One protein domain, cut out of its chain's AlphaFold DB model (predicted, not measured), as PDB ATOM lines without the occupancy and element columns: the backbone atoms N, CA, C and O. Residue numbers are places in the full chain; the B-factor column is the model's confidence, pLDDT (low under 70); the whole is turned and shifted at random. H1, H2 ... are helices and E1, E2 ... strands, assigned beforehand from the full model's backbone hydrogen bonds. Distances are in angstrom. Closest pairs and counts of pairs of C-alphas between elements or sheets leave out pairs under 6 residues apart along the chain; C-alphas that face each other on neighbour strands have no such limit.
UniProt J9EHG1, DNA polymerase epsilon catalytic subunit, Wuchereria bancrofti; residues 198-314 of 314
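Overview. This is residues 198 to 314 of the 314 residues of the protein "DNA polymerase epsilon catalytic subunit" of Wuchereria bancrofti (UniProt J9EHG1). Three aligned helices, H1, H2 and H3, make an up-and-down bundle, and the small two-stranded hairpin E1 and E2 sits on the side of H1, near its residues 233 to 241, where with the long loop, residues 214 to 230, it forms a small head whose loops reach past one end of the bundle. Beyond the opposite end, the hairpin E3 and E4 and its long loop, residues 257 to 276, form a second small head. The printed part has 117 residues, with four named strands and three named helices in the order E1, E2, H1, E3, E4, H2, H3; the class is mixed, helices and strands, with two separate antiparallel sheets of two strands each. The whole is loose, with a radius of gyration of the C-alphas of 18.9 A, and elongated, spanning 58 by 30 by 21 A.

Along the chain. E1, residues 198 to 202, begins at C-alpha 198 (-3.693, -36.366, -29.639); E2 is residues 209 to 213. H1, residues 231 to 251, is 30.1 A long and ends at C-alpha 251 (-21.465, -26.201, -39.176). E3 is residues 254 to 256 and E4 residues 277 to 279. H2, residues 283 to 299, is 24.4 A long, and H3, residues 303 to 313, is 15.6 A long and ends at C-alpha 313 (-8.167, -29.828, -50.466).

Arrangement. In the hairpin E1 and E2, N 198 and O 212 are 2.9 A apart, within hydrogen-bond range. The closest C-alphas of E1 and H1 are those of Leu 198 and Leu 237, 7.4 A apart. H1 touches H3 with residues 235 to 242 alone, closest at the C-alphas of Ile 239 and Leu 305, 5.8 A; they run the same way at a shallow tilt of 15 degrees. H2 touches H1 with residues 286 to 293 alone, closest at the C-alphas of Leu 290 and Val 242, 7.2 A; they run opposite ways at a shallow tilt of 9 degrees. H2 and H3, a helical hairpin, touch at a shallow tilt of 21 degrees, with the C-alphas of Gly 294 and Ser 306 closest at 5.1 A. In the hairpin E3 and E4, N 278 and O 255 are 2.8 A apart, within hydrogen-bond range. In H1, H2 and H3 every O i to N i+4 pair is within hydrogen-bond range.

Size, cuts and confidence. The C-alphas farthest apart, those of Val 205 and Cys 274, are 59.1 A apart. The printed part has no cut; the links E2 to H1 and E3 to E4 are long. The model's pLDDT is under 70 at residues 216 to 218.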
ATOM      1  N   LEU A 198      -2.743 -35.328 -30.013       86.19
ATOM      2  CA  LEU A 198      -3.693 -36.366 -29.639       86.19
ATOM      3  C   LEU A 198      -3.752 -36.397 -28.124       86.19
ATOM      4  O   LEU A 198      -2.788 -36.795 -27.469       86.19
ATOM      5  N   THR A 199      -4.863 -35.924 -27.575       85.75
ATOM      6  CA  THR A 199      -5.068 -35.902 -26.134       85.75
ATOM      7  C   THR A 199      -5.508 -37.271 -25.632       85.75
ATOM      8  O   THR A 199      -6.150 -38.037 -26.349       85.75
ATOM      9  N   GLN A 200      -5.168 -37.577 -24.378       85.56
ATOM     10  CA  GLN A 200      -5.631 -38.786 -23.684       85.56
ATOM     11  C   GLN A 200      -5.267 -40.103 -24.399       85.56
ATOM     12  O   GLN A 200      -6.038 -41.064 -24.397       85.56
ATOM     13  N   LEU A 201      -4.071 -40.185 -24.984       89.88
ATOM     14  CA  LEU A 201      -3.593 -41.407 -25.621       89.88
ATOM     15  C   LEU A 201      -3.167 -42.423 -24.550       89.88
ATOM     16  O   LEU A 201      -2.224 -42.185 -23.792       89.88
ATOM     17  N   PHE A 202      -3.850 -43.564 -24.479       90.81
ATOM     18  CA  PHE A 202      -3.547 -44.611 -23.502       90.81
ATOM     19  C   PHE A 202      -2.487 -45.576 -24.030       90.81
ATOM     20  O   PHE A 202      -2.654 -46.209 -25.074       90.81
ATOM     21  N   CYS A 203      -1.399 -45.748 -23.279       90.94
ATOM     22  CA  CYS A 203      -0.405 -46.765 -23.598       90.94
ATOM     23  C   CYS A 203      -0.939 -48.173 -23.305       90.94
ATOM     24  O   CYS A 203      -1.320 -48.473 -22.176       90.94
ATOM     25  N   SER A 204      -0.866 -49.076 -24.286       90.44
ATOM     26  CA  SER A 204      -1.280 -50.479 -24.137       90.44
ATOM     27  C   SER A 204      -0.430 -51.293 -23.152       90.44
ATOM     28  O   SER A 204      -0.834 -52.387 -22.765       90.44
ATOM     29  N   VAL A 205       0.741 -50.782 -22.751       92.25
ATOM     30  CA  VAL A 205       1.676 -51.469 -21.844       92.25
ATOM     31  C   VAL A 205       1.571 -50.947 -20.413       92.25
ATOM     32  O   VAL A 205       1.384 -51.735 -19.493       92.25
ATOM     33  N   CYS A 206       1.712 -49.634 -20.200       93.50
ATOM     34  CA  CYS A 206       1.717 -49.053 -18.851       93.50
ATOM     35  C   CYS A 206       0.377 -48.433 -18.428       93.50
ATOM     36  O   CYS A 206       0.272 -47.946 -17.302       93.50
ATOM     37  N   CYS A 207      -0.620 -48.415 -19.323       90.75
ATOM     38  CA  CYS A 207      -1.947 -47.825 -19.119       90.75
ATOM     39  C   CYS A 207      -1.939 -46.343 -18.706       90.75
ATOM     40  O   CYS A 207      -2.960 -45.821 -18.266       90.75
ATOM     41  N   GLN A 208      -0.804 -45.656 -18.853       89.25
ATOM     42  CA  GLN A 208      -0.719 -44.220 -18.625       89.25
ATOM     43  C   GLN A 208      -1.318 -43.485 -19.820       89.25
ATOM     44  O   GLN A 208      -1.034 -43.829 -20.971       89.25
ATOM     45  N   SER A 209      -2.148 -42.484 -19.528       89.00
ATOM     46  CA  SER A 209      -2.632 -41.527 -20.515       89.00
ATOM     47  C   SER A 209      -1.603 -40.422 -20.690       89.00
ATOM     48  O   SER A 209      -1.156 -39.827 -19.706       89.00
ATOM     49  N   SER A 210      -1.271 -40.108 -21.929       85.56
ATOM     50  CA  SER A 210      -0.416 -38.975 -22.255       85.56
ATOM     51  C   SER A 210      -0.936 -38.266 -23.485       85.56
ATOM     52  O   SER A 210      -1.454 -38.906 -24.396       85.56
ATOM     53  N   ASP A 211      -0.731 -36.961 -23.528       87.19
ATOM     54  CA  ASP A 211      -0.955 -36.193 -24.739       87.19
ATOM     55  C   ASP A 211       0.276 -36.340 -25.642       87.19
ATOM     56  O   ASP A 211       1.414 -36.218 -25.178       87.19
ATOM     57  N   LEU A 212       0.054 -36.643 -26.920       85.81
ATOM     58  CA  LEU A 212       1.115 -36.831 -27.906       85.81
ATOM     59  C   LEU A 212       1.080 -35.700 -28.930       85.81
ATOM     60  O   LEU A 212       0.118 -35.569 -29.682       85.81
ATOM     61  N   ASP A 213       2.153 -34.915 -28.978       80.94
ATOM     62  CA  ASP A 213       2.375 -33.886 -29.992       80.94
ATOM     63  C   ASP A 213       2.938 -34.525 -31.268       80.94
ATOM     64  O   ASP A 213       4.106 -34.927 -31.325       80.94
ATOM     65  N   ILE A 214       2.085 -34.661 -32.282       82.25
ATOM     66  CA  ILE A 214       2.427 -35.363 -33.520       82.25
ATOM     67  C   ILE A 214       3.415 -34.548 -34.360       82.25
ATOM     68  O   ILE A 214       4.280 -35.125 -35.007       82.25
ATOM     69  N   CYS A 215       3.337 -33.215 -34.315       71.12
ATOM     70  CA  CYS A 215       4.127 -32.319 -35.164       71.12
ATOM     71  C   CYS A 215       5.640 -32.362 -34.896       71.12
ATOM     72  O   CYS A 215       6.413 -31.823 -35.687       71.12
ATOM     73  N   GLN A 216       6.067 -32.921 -33.761       63.88
ATOM     74  CA  GLN A 216       7.455 -32.830 -33.292       63.88
ATOM     75  C   GLN A 216       8.095 -34.174 -32.958       63.88
ATOM     76  O   GLN A 216       9.305 -34.255 -32.756       63.88
ATOM     77  N   SER A 217       7.290 -35.223 -32.854       62.34
ATOM     78  CA  SER A 217       7.766 -36.520 -32.408       62.34
ATOM     79  C   SER A 217       8.324 -37.298 -33.599       62.34
ATOM     80  O   SER A 217       7.559 -37.940 -34.312       62.34
ATOM     81  N   GLU A 218       9.654 -37.296 -33.773       67.88
ATOM     82  CA  GLU A 218      10.342 -38.193 -34.728       67.88
ATOM     83  C   GLU A 218       9.919 -39.658 -34.512       67.88
ATOM     84  O   GLU A 218       9.798 -40.439 -35.454       67.88
ATOM     85  N   ALA A 219       9.631 -40.009 -33.254       79.25
ATOM     86  CA  ALA A 219       9.029 -41.267 -32.857       79.25
ATOM     87  C   ALA A 219       7.857 -41.045 -31.889       79.25
ATOM     88  O   ALA A 219       8.003 -40.415 -30.841       79.25
ATOM     89  N   TRP A 220       6.699 -41.631 -32.196       89.19
ATOM     90  CA  TRP A 220       5.527 -41.624 -31.317       89.19
ATOM     91  C   TRP A 220       5.695 -42.639 -30.190       89.19
ATOM     92  O   TRP A 220       5.341 -43.805 -30.344       89.19
ATOM     93  N   ILE A 221       6.252 -42.210 -29.057       89.75
ATOM     94  CA  ILE A 221       6.530 -43.068 -27.896       89.75
ATOM     95  C   ILE A 221       5.754 -42.638 -26.652       89.75
ATOM     96  O   ILE A 221       5.505 -41.458 -26.417       89.75
ATOM     97  N   CYS A 222       5.409 -43.609 -25.810       88.81
ATOM     98  CA  CYS A 222       4.844 -43.348 -24.495       88.81
ATOM     99  C   CYS A 222       5.905 -42.697 -23.590       88.81
ATOM    100  O   CYS A 222       6.954 -43.307 -23.368       88.81
ATOM    101  N   PRO A 223       5.628 -41.533 -22.976       85.94
ATOM    102  CA  PRO A 223       6.602 -40.837 -22.136       85.94
ATOM    103  C   PRO A 223       6.948 -41.602 -20.850       85.94
ATOM    104  O   PRO A 223       8.000 -41.377 -20.266       85.94
ATOM    105  N   SER A 224       6.081 -42.514 -20.396       87.56
ATOM    106  CA  SER A 224       6.293 -43.257 -19.148       87.56
ATOM    107  C   SER A 224       7.103 -44.542 -19.321       87.56
ATOM    108  O   SER A 224       7.835 -44.917 -18.412       87.56
ATOM    109  N   CYS A 225       6.950 -45.253 -20.443       91.00
ATOM    110  CA  CYS A 225       7.593 -46.562 -20.646       91.00
ATOM    111  C   CYS A 225       8.415 -46.675 -21.938       91.00
ATOM    112  O   CYS A 225       9.003 -47.724 -22.186       91.00
ATOM    113  N   GLY A 226       8.432 -45.638 -22.780       89.69
ATOM    114  CA  GLY A 226       9.179 -45.608 -24.041       89.69
ATOM    115  C   GLY A 226       8.606 -46.487 -25.157       89.69
ATOM    116  O   GLY A 226       9.182 -46.554 -26.238       89.69
ATOM    117  N   LYS A 227       7.478 -47.177 -24.936       90.81
ATOM    118  CA  LYS A 227       6.849 -48.016 -25.964       90.81
ATOM    119  C   LYS A 227       6.320 -47.156 -27.113       90.81
ATOM    120  O   LYS A 227       5.584 -46.207 -26.865       90.81
ATOM    121  N   HIS A 228       6.619 -47.547 -28.351       91.62
ATOM    122  CA  HIS A 228       6.025 -46.939 -29.540       91.62
ATOM    123  C   HIS A 228       4.513 -47.154 -29.590       91.62
ATOM    124  O   HIS A 228       4.032 -48.280 -29.414       91.62
ATOM    125  N   PHE A 229       3.788 -46.075 -29.857       91.19
ATOM    126  CA  PHE A 229       2.393 -46.131 -30.247       91.19
ATOM    127  C   PHE A 229       2.273 -46.739 -31.640       91.19
ATOM    128  O   PHE A 229       3.146 -46.587 -32.491       91.19
ATOM    129  N   ASP A 230       1.191 -47.478 -31.841       90.12
ATOM    130  CA  ASP A 230       0.901 -48.126 -33.108       90.12
ATOM    131  C   ASP A 230       0.479 -47.083 -34.155       90.12
ATOM    132  O   ASP A 230      -0.475 -46.332 -33.937       90.12
ATOM    133  N   SER A 231       1.178 -47.044 -35.294       90.69
ATOM    134  CA  SER A 231       0.928 -46.065 -36.359       90.69
ATOM    135  C   SER A 231      -0.493 -46.154 -36.910       90.69
ATOM    136  O   SER A 231      -1.068 -45.125 -37.246       90.69
ATOM    137  N   PHE A 232      -1.092 -47.351 -36.950       92.25
ATOM    138  CA  PHE A 232      -2.483 -47.510 -37.376       92.25
ATOM    139  C   PHE A 232      -3.439 -46.783 -36.423       92.25
ATOM    140  O   PHE A 232      -4.333 -46.067 -36.872       92.25
ATOM    141  N   THR A 233      -3.233 -46.921 -35.113       91.56
ATOM    142  CA  THR A 233      -4.029 -46.221 -34.095       91.56
ATOM    143  C   THR A 233      -3.885 -44.703 -34.217       91.56
ATOM    144  O   THR A 233      -4.883 -43.985 -34.187       91.56
ATOM    145  N   ILE A 234      -2.658 -44.208 -34.411       91.94
ATOM    146  CA  ILE A 234      -2.399 -42.775 -34.614       91.94
ATOM    147  C   ILE A 234      -3.072 -42.266 -35.895       91.94
ATOM    148  O   ILE A 234      -3.731 -41.228 -35.864       91.94
ATOM    149  N   GLU A 235      -2.975 -43.014 -36.997       94.12
ATOM    150  CA  GLU A 235      -3.624 -42.675 -38.265       94.12
ATOM    151  C   GLU A 235      -5.147 -42.566 -38.114       94.12
ATOM    152  O   GLU A 235      -5.742 -41.612 -38.607       94.12
ATOM    153  N   GLN A 236      -5.790 -43.498 -37.398       94.31
ATOM    154  CA  GLN A 236      -7.236 -43.437 -37.150       94.31
ATOM    155  C   GLN A 236      -7.637 -42.190 -36.356       94.31
ATOM    156  O   GLN A 236      -8.558 -41.481 -36.758       94.31
ATOM    157  N   LEU A 237      -6.917 -41.879 -35.276       93.00
ATOM    158  CA  LEU A 237      -7.195 -40.693 -34.460       93.00
ATOM    159  C   LEU A 237      -6.986 -39.391 -35.246       93.00
ATOM    160  O   LEU A 237      -7.734 -38.426 -35.083       93.00
ATOM    161  N   LEU A 238      -5.997 -39.363 -36.141       92.38
ATOM    162  CA  LEU A 238      -5.772 -38.234 -37.039       92.38
ATOM    163  C   LEU A 238      -6.877 -38.083 -38.087       92.38
ATOM    164  O   LEU A 238      -7.325 -36.965 -38.336       92.38
ATOM    165  N   ILE A 239      -7.361 -39.186 -38.658       94.81
ATOM    166  CA  ILE A 239      -8.517 -39.180 -39.565       94.81
ATOM    167  C   ILE A 239      -9.755 -38.637 -38.841       94.81
ATOM    168  O   ILE A 239     -10.465 -37.782 -39.374       94.81
ATOM    169  N   GLU A 240     -10.010 -39.078 -37.608       93.44
ATOM    170  CA  GLU A 240     -11.095 -38.544 -36.778       93.44
ATOM    171  C   GLU A 240     -10.934 -37.038 -36.544       93.44
ATOM    172  O   GLU A 240     -11.898 -36.283 -36.687       93.44
ATOM    173  N   ARG A 241      -9.711 -36.576 -36.262       91.19
ATOM    174  CA  ARG A 241      -9.411 -35.152 -36.082       91.19
ATOM    175  C   ARG A 241      -9.684 -34.335 -37.345       91.19
ATOM    176  O   ARG A 241     -10.308 -33.279 -37.249       91.19
ATOM    177  N   VAL A 242      -9.261 -34.813 -38.515       92.88
ATOM    178  CA  VAL A 242      -9.536 -34.161 -39.808       92.88
ATOM    179  C   VAL A 242     -11.041 -34.060 -40.054       92.88
ATOM    180  O   VAL A 242     -11.544 -32.985 -40.384       92.88
ATOM    181  N   ASN A 243     -11.786 -35.137 -39.802       94.25
ATOM    182  CA  ASN A 243     -13.243 -35.129 -39.925       94.25
ATOM    183  C   ASN A 243     -13.901 -34.134 -38.958       94.25
ATOM    184  O   ASN A 243     -14.822 -33.419 -39.348       94.25
ATOM    185  N   GLN A 244     -13.420 -34.030 -37.716       92.25
ATOM    186  CA  GLN A 244     -13.910 -33.034 -36.758       92.25
ATOM    187  C   GLN A 244     -13.657 -31.599 -37.231       92.25
ATOM    188  O   GLN A 244     -14.540 -30.756 -37.078       92.25
ATOM    189  N   LEU A 245     -12.488 -31.315 -37.817       91.38
ATOM    190  CA  LEU A 245     -12.182 -30.001 -38.394       91.38
ATOM    191  C   LEU A 245     -13.126 -29.670 -39.555       91.38
ATOM    192  O   LEU A 245     -13.678 -28.571 -39.600       91.38
ATOM    193  N   LEU A 246     -13.368 -30.631 -40.449       94.00
ATOM    194  CA  LEU A 246     -14.287 -30.462 -41.574       94.00
ATOM    195  C   LEU A 246     -15.727 -30.225 -41.102       94.00
ATOM    196  O   LEU A 246     -16.404 -29.322 -41.600       94.00
ATOM    197  N   ILE A 247     -16.190 -30.995 -40.115       95.06
ATOM    198  CA  ILE A 247     -17.515 -30.814 -39.513       95.06
ATOM    199  C   ILE A 247     -17.607 -29.425 -38.883       95.06
ATOM    200  O   ILE A 247     -18.536 -28.693 -39.209       95.06
ATOM    201  N   ALA A 248     -16.637 -29.041 -38.045       93.69
ATOM    202  CA  ALA A 248     -16.612 -27.739 -37.382       93.69
ATOM    203  C   ALA A 248     -16.660 -26.586 -38.389       93.69
ATOM    204  O   ALA A 248     -17.438 -25.656 -38.207       93.69
ATOM    205  N   TYR A 249     -15.896 -26.673 -39.481       94.69
ATOM    206  CA  TYR A 249     -15.929 -25.681 -40.551       94.69
ATOM    207  C   TYR A 249     -17.267 -25.653 -41.297       94.69
ATOM    208  O   TYR A 249     -17.723 -24.588 -41.703       94.69
ATOM    209  N   THR A 250     -17.916 -26.801 -41.482       94.31
ATOM    210  CA  THR A 250     -19.188 -26.885 -42.215       94.31
ATOM    211  C   THR A 250     -20.359 -26.345 -41.393       94.31
ATOM    212  O   THR A 250     -21.258 -25.718 -41.949       94.31
ATOM    213  N   ILE A 251     -20.361 -26.582 -40.076       94.31
ATOM    214  CA  ILE A 251     -21.465 -26.201 -39.176       94.31
ATOM    215  C   ILE A 251     -21.225 -24.888 -38.421       94.31
ATOM    216  O   ILE A 251     -22.056 -24.518 -37.594       94.31
ATOM    217  N   GLN A 252     -20.090 -24.225 -38.650       93.88
ATOM    218  CA  GLN A 252     -19.720 -22.996 -37.950       93.88
ATOM    219  C   GLN A 252     -20.787 -21.904 -38.071       93.88
ATOM    220  O   GLN A 252     -21.504 -21.804 -39.071       93.88
ATOM    221  N   ASP A 253     -20.810 -21.012 -37.084       92.38
ATOM    222  CA  ASP A 253     -21.537 -19.762 -37.219       92.38
ATOM    223  C   ASP A 253     -20.794 -18.776 -38.136       92.38
ATOM    224  O   ASP A 253     -19.590 -18.883 -38.389       92.38
ATOM    225  N   PHE A 254     -21.521 -17.757 -38.589       92.44
ATOM    226  CA  PHE A 254     -20.961 -16.616 -39.306       92.44
ATOM    227  C   PHE A 254     -20.970 -15.382 -38.409       92.44
ATOM    228  O   PHE A 254     -21.859 -15.221 -37.570       92.44
ATOM    229  N   LYS A 255     -20.016 -14.475 -38.609       92.81
ATOM    230  CA  LYS A 255     -19.958 -13.185 -37.912       92.81
ATOM    231  C   LYS A 255     -20.093 -12.034 -38.896       92.81
ATOM    232  O   LYS A 255     -19.648 -12.109 -40.036       92.81
ATOM    233  N   CYS A 256     -20.700 -10.939 -38.461       92.88
ATOM    234  CA  CYS A 256     -20.787  -9.737 -39.275       92.88
ATOM    235  C   CYS A 256     -19.458  -8.970 -39.278       92.88
ATOM    236  O   CYS A 256     -18.968  -8.573 -38.222       92.88
ATOM    237  N   THR A 257     -18.948  -8.644 -40.464       90.81
ATOM    238  CA  THR A 257     -17.723  -7.841 -40.666       90.81
ATOM    239  C   THR A 257     -17.786  -6.436 -40.056       90.81
ATOM    240  O   THR A 257     -16.761  -5.860 -39.700       90.81
ATOM    241  N   ARG A 258     -18.988  -5.860 -39.923       89.50
ATOM    242  CA  ARG A 258     -19.182  -4.481 -39.446       89.50
ATOM    243  C   ARG A 258     -19.385  -4.381 -37.937       89.50
ATOM    244  O   ARG A 258     -18.825  -3.485 -37.314       89.50
ATOM    245  N   CYS A 259     -20.237  -5.230 -37.360       92.38
ATOM    246  CA  CYS A 259     -20.602  -5.147 -35.939       92.38
ATOM    247  C   CYS A 259     -20.087  -6.314 -35.087       92.38
ATOM    248  O   CYS A 259     -20.281  -6.292 -33.876       92.38
ATOM    249  N   GLY A 260     -19.483  -7.340 -35.694       90.88
ATOM    250  CA  GLY A 260     -18.985  -8.529 -34.996       90.88
ATOM    251  C   GLY A 260     -20.071  -9.460 -34.446       90.88
ATOM    252  O   GLY A 260     -19.743 -10.455 -33.807       90.88
ATOM    253  N   ALA A 261     -21.357  -9.164 -34.665       91.25
ATOM    254  CA  ALA A 261     -22.444 -10.003 -34.176       91.25
ATOM    255  C   ALA A 261     -22.491 -11.347 -34.917       91.25
ATOM    256  O   ALA A 261     -22.325 -11.392 -36.138       91.25
ATOM    257  N   VAL A 262     -22.769 -12.416 -34.171       92.56
ATOM    258  CA  VAL A 262     -22.997 -13.759 -34.715       92.56
ATOM    259  C   VAL A 262     -24.344 -13.809 -35.439       92.56
ATOM    260  O   VAL A 262     -25.337 -13.246 -34.961       92.56
ATOM    261  N   ARG A 263     -24.374 -14.472 -36.598       88.69
ATOM    262  CA  ARG A 263     -25.565 -14.671 -37.426       88.69
ATOM    263  C   ARG A 263     -26.673 -15.340 -36.619       88.69
ATOM    264  O   ARG A 263     -26.470 -16.367 -35.987       88.69
ATOM    265  N   ARG A 264     -27.877 -14.764 -36.678       86.06
ATOM    266  CA  ARG A 264     -29.065 -15.279 -35.968       86.06
ATOM    267  C   ARG A 264     -30.062 -16.000 -36.870       86.06
ATOM    268  O   ARG A 264     -30.865 -16.786 -36.380       86.06
ATOM    269  N   HIS A 265     -30.054 -15.701 -38.169       86.06
ATOM    270  CA  HIS A 265     -31.075 -16.161 -39.109       86.06
ATOM    271  C   HIS A 265     -30.429 -16.755 -40.360       86.06
ATOM    272  O   HIS A 265     -29.653 -16.077 -41.029       86.06
ATOM    273  N   ASN A 266     -30.816 -17.975 -40.738       85.06
ATOM    274  CA  ASN A 266     -30.204 -18.709 -41.858       85.06
ATOM    275  C   ASN A 266     -30.618 -18.208 -43.255       85.06
ATOM    276  O   ASN A 266     -29.994 -18.573 -44.245       85.06
ATOM    277  N   LEU A 267     -31.679 -17.399 -43.351       88.06
ATOM    278  CA  LEU A 267     -32.216 -16.911 -44.631       88.06
ATOM    279  C   LEU A 267     -31.854 -15.454 -44.931       88.06
ATOM    280  O   LEU A 267     -32.000 -15.017 -46.070       88.06
ATOM    281  N   SER A 268     -31.407 -14.688 -43.929       85.62
ATOM    282  CA  SER A 268     -31.004 -13.301 -44.167       85.62
ATOM    283  C   SER A 268     -29.690 -13.275 -44.939       85.62
ATOM    284  O   SER A 268     -28.761 -13.996 -44.584       85.62
ATOM    285  N   LEU A 269     -29.623 -12.446 -45.978       82.94
ATOM    286  CA  LEU A 269     -28.406 -12.211 -46.765       82.94
ATOM    287  C   LEU A 269     -27.456 -11.215 -46.087       82.94
ATOM    288  O   LEU A 269     -26.271 -11.179 -46.403       82.94
ATOM    289  N   PHE A 270     -27.983 -10.392 -45.178       87.38
ATOM    290  CA  PHE A 270     -27.241  -9.338 -44.499       87.38
ATOM    291  C   PHE A 270     -27.559  -9.336 -43.007       87.38
ATOM    292  O   PHE A 270     -28.656  -9.713 -42.584       87.38
ATOM    293  N   CYS A 271     -26.609  -8.845 -42.216       90.19
ATOM    294  CA  CYS A 271     -26.853  -8.527 -40.817       90.19
ATOM    295  C   CYS A 271     -27.825  -7.336 -40.695       90.19
ATOM    296  O   CYS A 271     -27.896  -6.495 -41.592       90.19
ATOM    297  N   ASP A 272     -28.491  -7.190 -39.546       89.88
ATOM    298  CA  ASP A 272     -29.376  -6.053 -39.235       89.88
ATOM    299  C   ASP A 272     -28.665  -4.685 -39.355       89.88
ATOM    300  O   ASP A 272     -29.299  -3.655 -39.567       89.88
ATOM    301  N   CYS A 273     -27.330  -4.660 -39.249       91.38
ATOM    302  CA  CYS A 273     -26.500  -3.466 -39.449       91.38
ATOM    303  C   CYS A 273     -26.090  -3.221 -40.920       91.38
ATOM    304  O   CYS A 273     -25.213  -2.387 -41.190       91.38
ATOM    305  N   CYS A 274     -26.680  -3.967 -41.859       90.38
ATOM    306  CA  CYS A 274     -26.350  -4.010 -43.288       90.38
ATOM    307  C   CYS A 274     -24.908  -4.452 -43.596       90.38
ATOM    308  O   CYS A 274     -24.375  -4.129 -44.657       90.38
ATOM    309  N   GLY A 275     -24.246  -5.143 -42.665       89.06
ATOM    310  CA  GLY A 275     -22.923  -5.721 -42.891       89.06
ATOM    311  C   GLY A 275     -22.999  -7.104 -43.535       89.06
ATOM    312  O   GLY A 275     -23.982  -7.829 -43.355       89.06
ATOM    313  N   VAL A 276     -21.940  -7.464 -44.260       90.81
ATOM    314  CA  VAL A 276     -21.765  -8.798 -44.851       90.81
ATOM    315  C   VAL A 276     -21.277  -9.762 -43.773       90.81
ATOM    316  O   VAL A 276     -20.515  -9.376 -42.878       90.81
ATOM    317  N   GLU A 277     -21.760 -10.994 -43.843       90.12
ATOM    318  CA  GLU A 277     -21.373 -12.086 -42.956       90.12
ATOM    319  C   GLU A 277     -20.141 -12.812 -43.512       90.12
ATOM    320  O   GLU A 277     -20.032 -13.028 -44.717       90.12
ATOM    321  N   GLU A 278     -19.218 -13.184 -42.633       91.56
ATOM    322  CA  GLU A 278     -18.022 -13.964 -42.951       91.56
ATOM    323  C   GLU A 278     -17.895 -15.165 -42.008       91.56
ATOM    324  O   GLU A 278     -18.475 -15.179 -40.917       91.56
ATOM    325  N   ASN A 279     -17.135 -16.174 -42.431       91.25
ATOM    326  CA  ASN A 279     -16.851 -17.348 -41.614       91.25
ATOM    327  C   ASN A 279     -16.118 -16.948 -40.324       91.25
ATOM    328  O   ASN A 279     -15.272 -16.048 -40.322       91.25
ATOM    329  N   ILE A 280     -16.405 -17.648 -39.229       89.88
ATOM    330  CA  ILE A 280     -15.609 -17.524 -38.003       89.88
ATOM    331  C   ILE A 280     -14.264 -18.237 -38.178       89.88
ATOM    332  O   ILE A 280     -13.226 -17.645 -37.890       89.88
ATOM    333  N   ILE A 281     -14.294 -19.469 -38.688       89.69
ATOM    334  CA  ILE A 281     -13.146 -20.269 -39.111       89.69
ATOM    335  C   ILE A 281     -12.894 -19.966 -40.585       89.69
ATOM    336  O   ILE A 281     -13.683 -20.336 -41.463       89.69
ATOM    337  N   SER A 282     -11.789 -19.282 -40.868       88.31
ATOM    338  CA  SER A 282     -11.477 -18.873 -42.237       88.31
ATOM    339  C   SER A 282     -11.150 -20.082 -43.136       88.31
ATOM    340  O   SER A 282     -10.607 -21.082 -42.657       88.31
ATOM    341  N   PRO A 283     -11.416 -20.006 -44.455       89.44
ATOM    342  CA  PRO A 283     -10.988 -21.047 -45.395       89.44
ATOM    343  C   PRO A 283      -9.468 -21.275 -45.370       89.44
ATOM    344  O   PRO A 283      -9.008 -22.404 -45.509       89.44
ATOM    345  N   ALA A 284      -8.694 -20.203 -45.161       84.00
ATOM    346  CA  ALA A 284      -7.240 -20.258 -45.056       84.00
ATOM    347  C   ALA A 284      -6.783 -21.058 -43.826       84.00
ATOM    348  O   ALA A 284      -5.864 -21.863 -43.928       84.00
ATOM    349  N   GLU A 285      -7.456 -20.889 -42.685       84.62
ATOM    350  CA  GLU A 285      -7.164 -21.639 -41.459       84.62
ATOM    351  C   GLU A 285      -7.472 -23.134 -41.614       84.62
ATOM    352  O   GLU A 285      -6.653 -23.970 -41.228       84.62
ATOM    353  N   LEU A 286      -8.615 -23.498 -42.211       88.25
ATOM    354  CA  LEU A 286      -8.924 -24.907 -42.483       88.25
ATOM    355  C   LEU A 286      -7.867 -25.524 -43.405       88.25
ATOM    356  O   LEU A 286      -7.323 -26.584 -43.096       88.25
ATOM    357  N   ARG A 287      -7.557 -24.843 -44.512       88.94
ATOM    358  CA  ARG A 287      -6.554 -25.287 -45.481       88.94
ATOM    359  C   ARG A 287      -5.192 -25.503 -44.824       88.94
ATOM    360  O   ARG A 287      -4.607 -26.567 -44.991       88.94
ATOM    361  N   PHE A 288      -4.736 -24.543 -44.026       82.88
ATOM    362  CA  PHE A 288      -3.467 -24.625 -43.309       82.88
ATOM    363  C   PHE A 288      -3.394 -25.841 -42.366       82.88
ATOM    364  O   PHE A 288      -2.387 -26.557 -42.343       82.88
ATOM    365  N   ASN A 289      -4.471 -26.127 -41.622       85.06
ATOM    366  CA  ASN A 289      -4.541 -27.316 -40.768       85.06
ATOM    367  C   ASN A 289      -4.453 -28.616 -41.589       85.06
ATOM    368  O   ASN A 289      -3.709 -29.525 -41.221       85.06
ATOM    369  N   LEU A 290      -5.180 -28.703 -42.709       89.75
ATOM    370  CA  LEU A 290      -5.185 -29.884 -43.579       89.75
ATOM    371  C   LEU A 290      -3.834 -30.117 -44.258       89.75
ATOM    372  O   LEU A 290      -3.353 -31.246 -44.265       89.75
ATOM    373  N   GLU A 291      -3.196 -29.066 -44.776       87.31
ATOM    374  CA  GLU A 291      -1.862 -29.150 -45.384       87.31
ATOM    375  C   GLU A 291      -0.812 -29.596 -44.363       87.31
ATOM    376  O   GLU A 291       0.068 -30.396 -44.675       87.31
ATOM    377  N   THR A 292      -0.920 -29.137 -43.115       82.00
ATOM    378  CA  THR A 292       0.009 -29.543 -42.055       82.00
ATOM    379  C   THR A 292      -0.175 -31.006 -41.659       82.00
ATOM    380  O   THR A 292       0.807 -31.742 -41.563       82.00
ATOM    381  N   ILE A 293      -1.422 -31.455 -41.473       87.56
ATOM    382  CA  ILE A 293      -1.717 -32.868 -41.202       87.56
ATOM    383  C   ILE A 293      -1.281 -33.741 -42.388       87.56
ATOM    384  O   ILE A 293      -0.701 -34.804 -42.178       87.56
ATOM    385  N   GLY A 294      -1.476 -33.269 -43.621       89.69
ATOM    386  CA  GLY A 294      -1.010 -33.936 -44.837       89.69
ATOM    387  C   GLY A 294       0.513 -34.092 -44.884       89.69
ATOM    388  O   GLY A 294       1.004 -35.183 -45.157       89.69
ATOM    389  N   LYS A 295       1.279 -33.051 -44.524       85.25
ATOM    390  CA  LYS A 295       2.750 -33.131 -44.416       85.25
ATOM    391  C   LYS A 295       3.194 -34.197 -43.410       85.25
ATOM    392  O   LYS A 295       4.096 -34.975 -43.705       85.25
ATOM    393  N   ILE A 296       2.540 -34.267 -42.250       85.75
ATOM    394  CA  ILE A 296       2.802 -35.301 -41.235       85.75
ATOM    395  C   ILE A 296       2.474 -36.691 -41.788       85.75
ATOM    396  O   ILE A 296       3.242 -37.633 -41.592       85.75
ATOM    397  N   ALA A 297       1.347 -36.822 -42.490       90.50
ATOM    398  CA  ALA A 297       0.932 -38.081 -43.090       90.50
ATOM    399  C   ALA A 297       1.984 -38.600 -44.079       90.50
ATOM    400  O   ALA A 297       2.357 -39.768 -44.019       90.50
ATOM    401  N   GLN A 298       2.518 -37.716 -44.924       89.25
ATOM    402  CA  GLN A 298       3.581 -38.039 -45.876       89.25
ATOM    403  C   GLN A 298       4.901 -38.401 -45.184       89.25
ATOM    404  O   GLN A 298       5.569 -39.339 -45.603       89.25
ATOM    405  N   GLN A 299       5.279 -37.697 -44.114       86.31
ATOM    406  CA  GLN A 299       6.513 -37.973 -43.367       86.31
ATOM    407  C   GLN A 299       6.516 -39.340 -42.669       86.31
ATOM    408  O   GLN A 299       7.582 -39.931 -42.501       86.31
ATOM    409  N   HIS A 300       5.346 -39.830 -42.251       87.31
ATOM    410  CA  HIS A 300       5.190 -41.076 -41.494       87.31
ATOM    411  C   HIS A 300       4.500 -42.201 -42.288       87.31
ATOM    412  O   HIS A 300       4.030 -43.167 -41.685       87.31
ATOM    413  N   ASP A 301       4.423 -42.080 -43.618       91.06
ATOM    414  CA  ASP A 301       3.807 -43.060 -44.527       91.06
ATOM    415  C   ASP A 301       2.346 -43.432 -44.165       91.06
ATOM    416  O   ASP A 301       1.902 -44.574 -44.322       91.06
ATOM    417  N   LEU A 302       1.562 -42.461 -43.682       93.25
ATOM    418  CA  LEU A 302       0.143 -42.622 -43.344       93.25
ATOM    419  C   LEU A 302      -0.749 -42.409 -44.576       93.25
ATOM    420  O   LEU A 302      -1.331 -41.340 -44.782       93.25
ATOM    421  N   ILE A 303      -0.842 -43.440 -45.415       95.38
ATOM    422  CA  ILE A 303      -1.477 -43.373 -46.742       95.38
ATOM    423  C   ILE A 303      -2.931 -42.878 -46.677       95.38
ATOM    424  O   ILE A 303      -3.302 -41.976 -47.425       95.38
ATOM    425  N   ARG A 304      -3.760 -43.416 -45.769       96.50
ATOM    426  CA  ARG A 304      -5.201 -43.088 -45.731       96.50
ATOM    427  C   ARG A 304      -5.436 -41.658 -45.269       96.50
ATOM    428  O   ARG A 304      -6.359 -40.997 -45.736       96.50
ATOM    429  N   LEU A 305      -4.608 -41.190 -44.339       95.75
ATOM    430  CA  LEU A 305      -4.657 -39.812 -43.875       95.75
ATOM    431  C   LEU A 305      -4.223 -38.839 -44.977       95.75
ATOM    432  O   LEU A 305      -4.883 -37.819 -45.166       95.75
ATOM    433  N   SER A 306      -3.161 -39.168 -45.721       94.75
ATOM    434  CA  SER A 306      -2.689 -38.349 -46.844       94.75
ATOM    435  C   SER A 306      -3.766 -38.213 -47.920       94.75
ATOM    436  O   SER A 306      -4.104 -37.095 -48.303       94.75
ATOM    437  N   GLU A 307      -4.367 -39.330 -48.343       95.94
ATOM    438  CA  GLU A 307      -5.454 -39.336 -49.331       95.94
ATOM    439  C   GLU A 307      -6.666 -38.520 -48.861       95.94
ATOM    440  O   GLU A 307      -7.251 -37.777 -49.647       95.94
ATOM    441  N   LEU A 308      -7.039 -38.615 -47.579       96.31
ATOM    442  CA  LEU A 308      -8.140 -37.831 -47.016       96.31
ATOM    443  C   LEU A 308      -7.843 -36.327 -47.051       96.31
ATOM    444  O   LEU A 308      -8.706 -35.544 -47.447       96.31
ATOM    445  N   CYS A 309      -6.645 -35.917 -46.631       94.50
ATOM    446  CA  CYS A 309      -6.235 -34.515 -46.659       94.50
ATOM    447  C   CYS A 309      -6.222 -33.965 -48.091       94.50
ATOM    448  O   CYS A 309      -6.757 -32.882 -48.322       94.50
ATOM    449  N   GLU A 310      -5.676 -34.716 -49.050       94.38
ATOM    450  CA  GLU A 310      -5.679 -34.339 -50.469       94.38
ATOM    451  C   GLU A 310      -7.099 -34.244 -51.036       94.38
ATOM    452  O   GLU A 310      -7.415 -33.278 -51.727       94.38
ATOM    453  N   TRP A 311      -7.976 -35.195 -50.698       94.81
ATOM    454  CA  TRP A 311      -9.362 -35.205 -51.166       94.81
ATOM    455  C   TRP A 311     -10.173 -34.003 -50.671       94.81
ATOM    456  O   TRP A 311     -11.011 -33.501 -51.410       94.81
ATOM    457  N   ILE A 312      -9.940 -33.525 -49.443       93.00
ATOM    458  CA  ILE A 312     -10.644 -32.344 -48.909       93.00
ATOM    459  C   ILE A 312     -10.101 -31.040 -49.520       93.00
ATOM    460  O   ILE A 312     -10.831 -30.054 -49.616       93.00
ATOM    461  N   LEU A 313      -8.817 -31.011 -49.894       89.62
ATOM    462  CA  LEU A 313      -8.167 -29.828 -50.466       89.62
ATOM    463  C   LEU A 313      -8.487 -29.607 -51.956       89.62
ATOM    464  O   LEU A 313      -8.255 -28.498 -52.446       89.62
ATOM    465  N   PHE A 314      -8.994 -30.627 -52.654       81.38
ATOM    466  CA  PHE A 314      -9.357 -30.599 -54.075       81.38
ATOM    467  C   PHE A 314     -10.851 -30.318 -54.294       81.38
ATOM    468  O   PHE A 314     -11.165 -29.457 -55.149       81.38
TER     469      PHE A 314